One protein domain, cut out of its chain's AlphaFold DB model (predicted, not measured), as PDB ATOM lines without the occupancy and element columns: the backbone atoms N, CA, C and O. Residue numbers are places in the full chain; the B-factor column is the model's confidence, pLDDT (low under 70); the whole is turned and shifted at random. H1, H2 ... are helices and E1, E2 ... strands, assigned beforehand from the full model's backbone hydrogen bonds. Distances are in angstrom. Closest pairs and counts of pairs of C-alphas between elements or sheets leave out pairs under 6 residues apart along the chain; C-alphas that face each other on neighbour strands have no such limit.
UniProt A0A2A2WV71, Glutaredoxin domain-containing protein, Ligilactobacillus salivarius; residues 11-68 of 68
ATOM      1  N   THR A  11     209.927 185.491 138.115       91.81
ATOM      2  CA  THR A  11     208.724 185.387 137.295       91.81
ATOM      3  C   THR A  11     208.369 183.923 137.087       91.81
ATOM      4  O   THR A  11     209.188 183.131 136.635       91.81
ATOM      5  N   VAL A  12     207.138 183.549 137.410       92.19
ATOM      6  CA  VAL A  12     206.611 182.194 137.274       92.19
ATOM      7  C   VAL A  12     205.568 182.183 136.172       92.19
ATOM      8  O   VAL A  12     204.501 182.783 136.300       92.19
ATOM      9  N   TYR A  13     205.849 181.440 135.113       93.62
ATOM     10  CA  TYR A  13     204.874 181.147 134.080       93.62
ATOM     11  C   TYR A  13     204.075 179.905 134.470       93.62
ATOM     12  O   TYR A  13     204.633 178.847 134.793       93.62
ATOM     13  N   SER A  14     202.754 180.034 134.456       94.69
ATOM     14  CA  SER A  14     201.815 178.997 134.879       94.69
ATOM     15  C   SER A  14     200.710 178.787 133.842       94.69
ATOM     16  O   SER A  14     200.601 179.536 132.877       94.69
ATOM     17  N   LYS A  15     199.903 177.737 134.031       91.94
ATOM     18  CA  LYS A  15     198.648 177.524 133.296       91.94
ATOM     19  C   LYS A  15     197.542 177.053 134.231       91.94
ATOM     20  O   LYS A  15     197.818 176.485 135.301       91.94
ATOM     21  N   ASN A  16     196.297 177.186 133.798       91.06
ATOM     22  CA  ASN A  16     195.142 176.653 134.500       91.06
ATOM     23  C   ASN A  16     195.229 175.129 134.637       91.06
ATOM     24  O   ASN A  16     195.763 174.401 133.801       91.06
ATOM     25  N   ASN A  17     194.717 174.635 135.764       88.75
ATOM     26  CA  ASN A  17     194.700 173.210 136.107       88.75
ATOM     27  C   ASN A  17     196.085 172.507 136.109       88.75
ATOM     28  O   ASN A  17     196.182 171.291 135.954       88.75
ATOM     29  N   CYS A  18     197.174 173.250 136.331       90.00
ATOM     30  CA  CYS A  18     198.533 172.714 136.423       90.00
ATOM     31  C   CYS A  18     198.941 172.426 137.876       90.00
ATOM     32  O   CYS A  18     199.244 173.341 138.644       90.00
ATOM     33  N   GLN A  19     198.989 171.147 138.264       91.94
ATOM     34  CA  GLN A  19     199.390 170.772 139.629       91.94
ATOM     35  C   GLN A  19     200.850 171.122 139.934       91.94
ATOM     36  O   GLN A  19     201.139 171.628 141.016       91.94
ATOM     37  N   GLN A  20     201.753 170.940 138.967       87.56
ATOM     38  CA  GLN A  20     203.166 171.289 139.135       87.56
ATOM     39  C   GLN A  20     203.350 172.788 139.396       87.56
ATOM     40  O   GLN A  20     204.056 173.181 140.319       87.56
ATOM     41  N   CYS A  21     202.607 173.630 138.677       92.56
ATOM     42  CA  CYS A  21     202.613 175.074 138.867       92.56
ATOM     43  C   CYS A  21     202.181 175.455 140.292       92.56
ATOM     44  O   CYS A  21     202.806 176.295 140.933       92.56
ATOM     45  N   LYS A  22     201.152 174.790 140.841       92.12
ATOM     46  CA  LYS A  22     200.722 175.008 142.233       92.12
ATOM     47  C   LYS A  22     201.798 174.613 143.245       92.12
ATOM     48  O   LYS A  22     201.960 175.312 144.246       92.12
ATOM     49  N   ILE A  23     202.520 173.517 143.008       93.25
ATOM     50  CA  ILE A  23     203.606 173.056 143.886       93.25
ATOM     51  C   ILE A  23     204.759 174.065 143.879       93.25
ATOM     52  O   ILE A  23     205.187 174.489 144.952       93.25
ATOM     53  N   THR A  24     205.205 174.508 142.701       92.44
ATOM     54  CA  THR A  24     206.286 175.498 142.569       92.44
ATOM     55  C   THR A  24     205.933 176.812 143.261       92.44
ATOM     56  O   THR A  24     206.694 177.279 144.105       92.44
ATOM     57  N   LYS A  25     204.734 177.354 143.018       91.81
ATOM     58  CA  LYS A  25     204.245 178.571 143.689       91.81
ATOM     59  C   LYS A  25     204.210 178.444 145.210       91.81
ATOM     60  O   LYS A  25     204.635 179.347 145.926       91.81
ATOM     61  N   ARG A  26     203.749 177.298 145.721       93.50
ATOM     62  CA  ARG A  26     203.771 176.999 147.161       93.50
ATOM     63  C   ARG A  26     205.186 176.931 147.717       93.50
ATOM     64  O   ARG A  26     205.410 177.387 148.833       93.50
ATOM     65  N   LYS A  27     206.129 176.362 146.964       92.38
ATOM     66  CA  LYS A  27     207.529 176.268 147.382       92.38
ATOM     67  C   LYS A  27     208.166 177.652 147.479       92.38
ATOM     68  O   LYS A  27     208.759 177.938 148.512       92.38
ATOM     69  N   LEU A  28     207.972 178.501 146.469       90.19
ATOM     70  CA  LEU A  28     208.450 179.888 146.464       90.19
ATOM     71  C   LEU A  28     207.864 180.686 147.632       90.19
ATOM     72  O   LEU A  28     208.605 181.275 148.413       90.19
ATOM     73  N   HIS A  29     206.550 180.581 147.841       89.75
ATOM     74  CA  HIS A  29     205.886 181.206 148.984       89.75
ATOM     75  C   HIS A  29     206.437 180.700 150.330       89.75
ATOM     76  O   HIS A  29     206.686 181.483 151.239       89.75
ATOM     77  N   SER A  30     206.683 179.393 150.470       91.38
ATOM     78  CA  SER A  30     207.283 178.815 151.684       91.38
ATOM     79  C   SER A  30     208.725 179.266 151.926       91.38
ATOM     80  O   SER A  30     209.193 179.170 153.058       91.38
ATOM     81  N   MET A  31     209.436 179.690 150.883       88.81
ATOM     82  CA  MET A  31     210.783 180.250 150.977       88.81
ATOM     83  C   MET A  31     210.768 181.761 151.256       88.81
ATOM     84  O   MET A  31     211.831 182.328 151.482       88.81
ATOM     85  N   GLY A  32     209.594 182.407 151.253       89.38
ATOM     86  CA  GLY A  32     209.474 183.861 151.382       89.38
ATOM     87  C   GLY A  32     209.990 184.616 150.155       89.38
ATOM     88  O   GLY A  32     210.465 185.737 150.291       89.38
ATOM     89  N   ILE A  33     209.950 183.982 148.979       88.00
ATOM     90  CA  ILE A  33     210.369 184.590 147.715       88.00
ATOM     91  C   ILE A  33     209.146 185.234 147.072       88.00
ATOM     92  O   ILE A  33     208.192 184.532 146.723       88.00
ATOM     93  N   ASP A  34     209.198 186.550 146.895       88.62
ATOM     94  CA  ASP A  34     208.223 187.275 146.090       88.62
ATOM     95  C   ASP A  34     208.441 186.973 144.606       88.62
ATOM     96  O   ASP A  34     209.572 186.932 144.118       88.62
ATOM     97  N   TYR A  35     207.348 186.732 143.885       89.94
ATOM     98  CA  TYR A  35     207.384 186.447 142.456       89.94
ATOM     99  C   TYR A  35     206.175 187.037 141.730       89.94
ATOM    100  O   TYR A  35     205.085 187.168 142.292       89.94
ATOM    101  N   HIS A  36     206.363 187.334 140.450       90.75
ATOM    102  CA  HIS A  36     205.294 187.661 139.517       90.75
ATOM    103  C   HIS A  36     204.783 186.396 138.842       90.75
ATOM    104  O   HIS A  36     205.569 185.562 138.406       90.75
ATOM    105  N   GLU A  37     203.468 186.240 138.740       91.62
ATOM    106  CA  GLU A  37     202.859 185.128 138.015       91.62
ATOM    107  C   GLU A  37     202.285 185.613 136.681       91.62
ATOM    108  O   GLU A  37     201.501 186.560 136.665       91.62
ATOM    109  N   TYR A  38     202.618 184.917 135.591       93.06
ATOM    110  CA  TYR A  38     201.942 185.058 134.299       93.06
ATOM    111  C   TYR A  38     201.274 183.742 133.913       93.06
ATOM    112  O   TYR A  38     201.936 182.722 133.709       93.06
ATOM    113  N   ASN A  39     199.949 183.766 133.802       93.12
ATOM    114  CA  ASN A  39     199.172 182.619 133.357       93.12
ATOM    115  C   ASN A  39     199.069 182.628 131.830       93.12
ATOM    116  O   ASN A  39     198.461 183.528 131.260       93.12
ATOM    117  N   VAL A  40     199.625 181.618 131.165       93.06
ATOM    118  CA  VAL A  40     199.647 181.541 129.694       93.06
ATOM    119  C   VAL A  40     198.263 181.337 129.072       93.06
ATOM    120  O   VAL A  40     198.097 181.583 127.882       93.06
ATOM    121  N   ASP A  41     197.275 180.887 129.853       91.38
ATOM    122  CA  ASP A  41     195.889 180.766 129.383       91.38
ATOM    123  C   ASP A  41     195.157 182.119 129.389       91.38
ATOM    124  O   ASP A  41     194.150 182.281 128.702       91.38
ATOM    125  N   GLU A  42     195.643 183.083 130.175       92.88
ATOM    126  CA  GLU A  42     195.042 184.415 130.336       92.88
ATOM    127  C   GLU A  42     195.867 185.510 129.644       92.88
ATOM    128  O   GLU A  42     195.316 186.531 129.233       92.88
ATOM    129  N   ASP A  43     197.171 185.282 129.471       91.75
ATOM    130  CA  ASP A  43     198.101 186.178 128.795       91.75
ATOM    131  C   ASP A  43     198.768 185.477 127.593       91.75
ATOM    132  O   ASP A  43     199.752 184.746 127.752       91.75
ATOM    133  N   PRO A  44     198.285 185.737 126.364       89.94
ATOM    134  CA  PRO A  44     198.887 185.206 125.144       89.94
ATOM    135  C   PRO A  44     200.357 185.606 124.969       89.94
ATOM    136  O   PRO A  44     201.137 184.838 124.415       89.94
ATOM    137  N   LYS A  45     200.774 186.772 125.484       91.69
ATOM    138  CA  LYS A  45     202.173 187.219 125.381       91.69
ATOM    139  C   LYS A  45     203.096 186.364 126.238       91.69
ATOM    140  O   LYS A  45     204.248 186.146 125.875       91.69
ATOM    141  N   ALA A  46     202.595 185.874 127.369       91.12
ATOM    142  CA  ALA A  46     203.328 184.958 128.226       91.12
ATOM    143  C   ALA A  46     203.535 183.601 127.538       91.12
ATOM    144  O   ALA A  46     204.606 183.010 127.658       91.12
ATOM    145  N   LEU A  47     202.543 183.129 126.776       90.69
ATOM    146  CA  LEU A  47     202.679 181.928 125.955       90.69
ATOM    147  C   LEU A  47     203.716 182.123 124.841       90.69
ATOM    148  O   LEU A  47     204.618 181.296 124.701       90.69
ATOM    149  N   ASP A  48     203.616 183.223 124.091       91.88
ATOM    150  CA  ASP A  48     204.545 183.544 123.003       91.88
ATOM    151  C   ASP A  48     205.991 183.622 123.513       91.88
ATOM    152  O   ASP A  48     206.884 182.993 122.946       91.88
ATOM    153  N   TYR A  49     206.207 184.277 124.660       90.62
ATOM    154  CA  TYR A  49     207.511 184.362 125.326       90.62
ATOM    155  C   TYR A  49     208.156 182.985 125.566       90.62
ATOM    156  O   TYR A  49     209.372 182.825 125.398       90.62
ATOM    157  N   LEU A  50     207.362 181.989 125.975       90.81
ATOM    158  CA  LEU A  50     207.837 180.624 126.207       90.81
ATOM    159  C   LEU A  50     208.098 179.884 124.895       90.81
ATOM    160  O   LEU A  50     209.120 179.208 124.762       90.81
ATOM    161  N   LEU A  51     207.197 180.028 123.921       90.56
ATOM    162  CA  LEU A  51     207.303 179.377 122.616       90.56
ATOM    163  C   LEU A  51     208.535 179.846 121.841       90.56
ATOM    164  O   LEU A  51     209.248 179.007 121.289       90.56
ATOM    165  N   GLU A  52     208.830 181.147 121.857       91.25
ATOM    166  CA  GLU A  52     210.036 181.730 121.252       91.25
ATOM    167  C   GLU A  52     211.326 181.141 121.838       91.25
ATOM    168  O   GLU A  52     212.323 180.984 121.136       91.25
ATOM    169  N   ARG A  53     211.295 180.755 123.118       88.44
ATOM    170  CA  ARG A  53     212.412 180.115 123.831       88.44
ATOM    171  C   ARG A  53     212.405 178.590 123.723       88.44
ATOM    172  O   ARG A  53     213.270 177.931 124.291       88.44
ATOM    173  N   GLY A  54     211.431 178.011 123.020       89.94
ATOM    174  CA  GLY A  54     211.264 176.561 122.902       89.94
ATOM    175  C   GLY A  54     210.801 175.876 124.192       89.94
ATOM    176  O   GLY A  54     210.827 174.645 124.277       89.94
ATOM    177  N   LEU A  55     210.353 176.642 125.187       87.94
ATOM    178  CA  LEU A  55     209.871 176.135 126.465       87.94
ATOM    179  C   LEU A  55     208.427 175.654 126.302       87.94
ATOM    180  O   LEU A  55     207.512 176.424 126.028       87.94
ATOM    181  N   ARG A  56     208.226 174.342 126.442       83.88
ATOM    182  CA  ARG A  56     206.916 173.682 126.253       83.88
ATOM    183  C   ARG A  56     206.357 173.059 127.528       83.88
ATOM    184  O   ARG A  56     205.200 172.646 127.561       83.88
ATOM    185  N   SER A  57     207.185 172.973 128.562       84.56
ATOM    186  CA  SER A  57     206.833 172.390 129.851       84.56
ATOM    187  C   SER A  57     206.577 173.504 130.849       84.56
ATOM    188  O   SER A  57     207.348 174.451 130.915       84.56
ATOM    189  N   LEU A  58     205.504 173.377 131.626       87.69
ATOM    190  CA  LEU A  58     205.172 174.289 132.714       87.69
ATOM    191  C   LEU A  58     205.237 173.551 134.055       87.69
ATOM    192  O   LEU A  58     204.890 172.363 134.103       87.69
ATOM    193  N   PRO A  59     205.578 174.243 135.153       90.12
ATOM    194  CA  PRO A  59     205.884 175.679 135.251       90.12
ATOM    195  C   PRO A  59     207.280 176.035 134.722       90.12
ATOM    196  O   PRO A  59     208.172 175.196 134.767       90.12
ATOM    197  N   VAL A  60     207.458 177.279 134.272       90.88
ATOM    198  CA  VAL A  60     208.780 177.867 133.979       90.88
ATOM    199  C   VAL A  60     209.029 178.979 134.978       90.88
ATOM    200  O   VAL A  60     208.140 179.803 135.203       90.88
ATOM    201  N   VAL A  61     210.222 179.010 135.564       89.69
ATOM    202  CA  VAL A  61     210.627 180.084 136.468       89.69
ATOM    203  C   VAL A  61     211.798 180.828 135.844       89.69
ATOM    204  O   VAL A  61     212.842 180.255 135.549       89.69
ATOM    205  N   VAL A  62     211.604 182.120 135.624       87.06
ATOM    206  CA  VAL A  62     212.617 183.028 135.092       87.06
ATOM    207  C   VAL A  62     213.080 183.929 136.225       87.06
ATOM    208  O   VAL A  62     212.261 184.510 136.939       87.06
ATOM    209  N   THR A  63     214.388 184.040 136.394       84.50
ATOM    210  CA  THR A  63     215.039 185.025 137.266       84.50
ATOM    211  C   THR A  63     215.871 185.972 136.403       84.50
ATOM    212  O   THR A  63     216.177 185.631 135.261       84.50
ATOM    213  N   GLU A  64     216.222 187.159 136.905       71.62
ATOM    214  CA  GLU A  64     217.058 188.113 136.149       71.62
ATOM    215  C   GLU A  64     218.418 187.528 135.744       71.62
ATOM    216  O   GLU A  64     218.954 187.910 134.706       71.62
ATOM    217  N   ASP A  65     218.929 186.569 136.517       61.44
ATOM    218  CA  ASP A  65     220.243 185.970 136.295       61.44
ATOM    219  C   ASP A  65     220.200 184.614 135.558       61.44
ATOM    220  O   ASP A  65     221.209 184.226 134.975       61.44
ATOM    221  N   ASP A  66     219.063 183.896 135.532       57.19
ATOM    222  CA  ASP A  66     218.970 182.573 134.882       57.19
ATOM    223  C   ASP A  66     217.526 182.086 134.601       57.19
ATOM    224  O   ASP A  66     216.565 182.459 135.284       57.19
ATOM    225  N   THR A  67     217.366 181.204 133.602       54.31
ATOM    226  CA  THR A  67     216.095 180.521 133.253       54.31
ATOM    227  C   THR A  67     216.223 179.012 133.493       54.31
ATOM    228  O   THR A  67     217.093 178.388 132.884       54.31
ATOM    229  N   TRP A  68     215.372 178.421 134.344       57.12
ATOM    230  CA  TRP A  68     215.462 177.012 134.773       57.12
ATOM    231  C   TRP A  68     214.136 176.242 134.720       57.12
ATOM    232  O   TRP A  68     213.049 176.871 134.725       57.12
TER     233      TRP A  68
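What this domain is: This is residues 11 to 68 of the 68 residues of the protein "Glutaredoxin domain-containing protein" of Ligilactobacillus salivarius (UniProt A0A2A2WV71). A small three-stranded sheet forms the middle of the domain, with one helix over each face: H1 runs along the strands on one face and H2 crosses them on the other. The inner strand E1 has E2 beside it on one edge and the short E3 on the other. The printed part has 58 residues with two named helices and three named strands, in the order E1, H1, E2, H2, E3; the sheet order is E2, E1, E3, mixed, and the class is mixed, helices and strands. The whole is compact, with a radius of gyration of the C-alphas of 10.9 A and spans of 30 by 28 by 16 A.

Where its parts are: E1, residues 11 to 14, begins at C-alpha 11 (208.724, 185.387, 137.295). H1, residues 19 to 30, is 16.5 A long. E2, residues 35 to 39, is 12.8 A long. H2, residues 44 to 52, is 12.3 A long. E3, residues 60 to 62, ends at C-alpha 62 (212.617, 183.028, 135.092).

How they stand to each other: E1 and E2 are parallel at 30 degrees, with N 12 and O 36 2.7 A apart, within hydrogen-bond range. E1, H1 and E2 form a strand-helix-strand unit, two parallel neighbour strands with a helix between, with a right-handed crossover. E3 is antiparallel to E1 at 166 degrees, with N 11 and O 62 2.8 A apart, within hydrogen-bond range. H1 and H2 are on opposite faces of the sheet, three layers with helices on both faces, each at a height of 9.6 A over the sheet. On the local plane H1 stands at 15 degrees to E1, along the strands; its closest C-alpha pair with E1 is Ser 14 and Cys 21, 5.7 A. H2 stands at 83 degrees to E1 on the local plane, across the strands; its closest C-alpha pair with E2 is Tyr 38 and Ala 46, 6.2 A. H1 and H2 are apart. In both helices every O i to N i+4 pair is within hydrogen-bond range.

The domain as a whole: The farthest C-alphas, those of Ser 30 and Glu 52, are 30.7 A apart. The printed part has no cut and no long link. Residues 65 to 68 have pLDDT under 70.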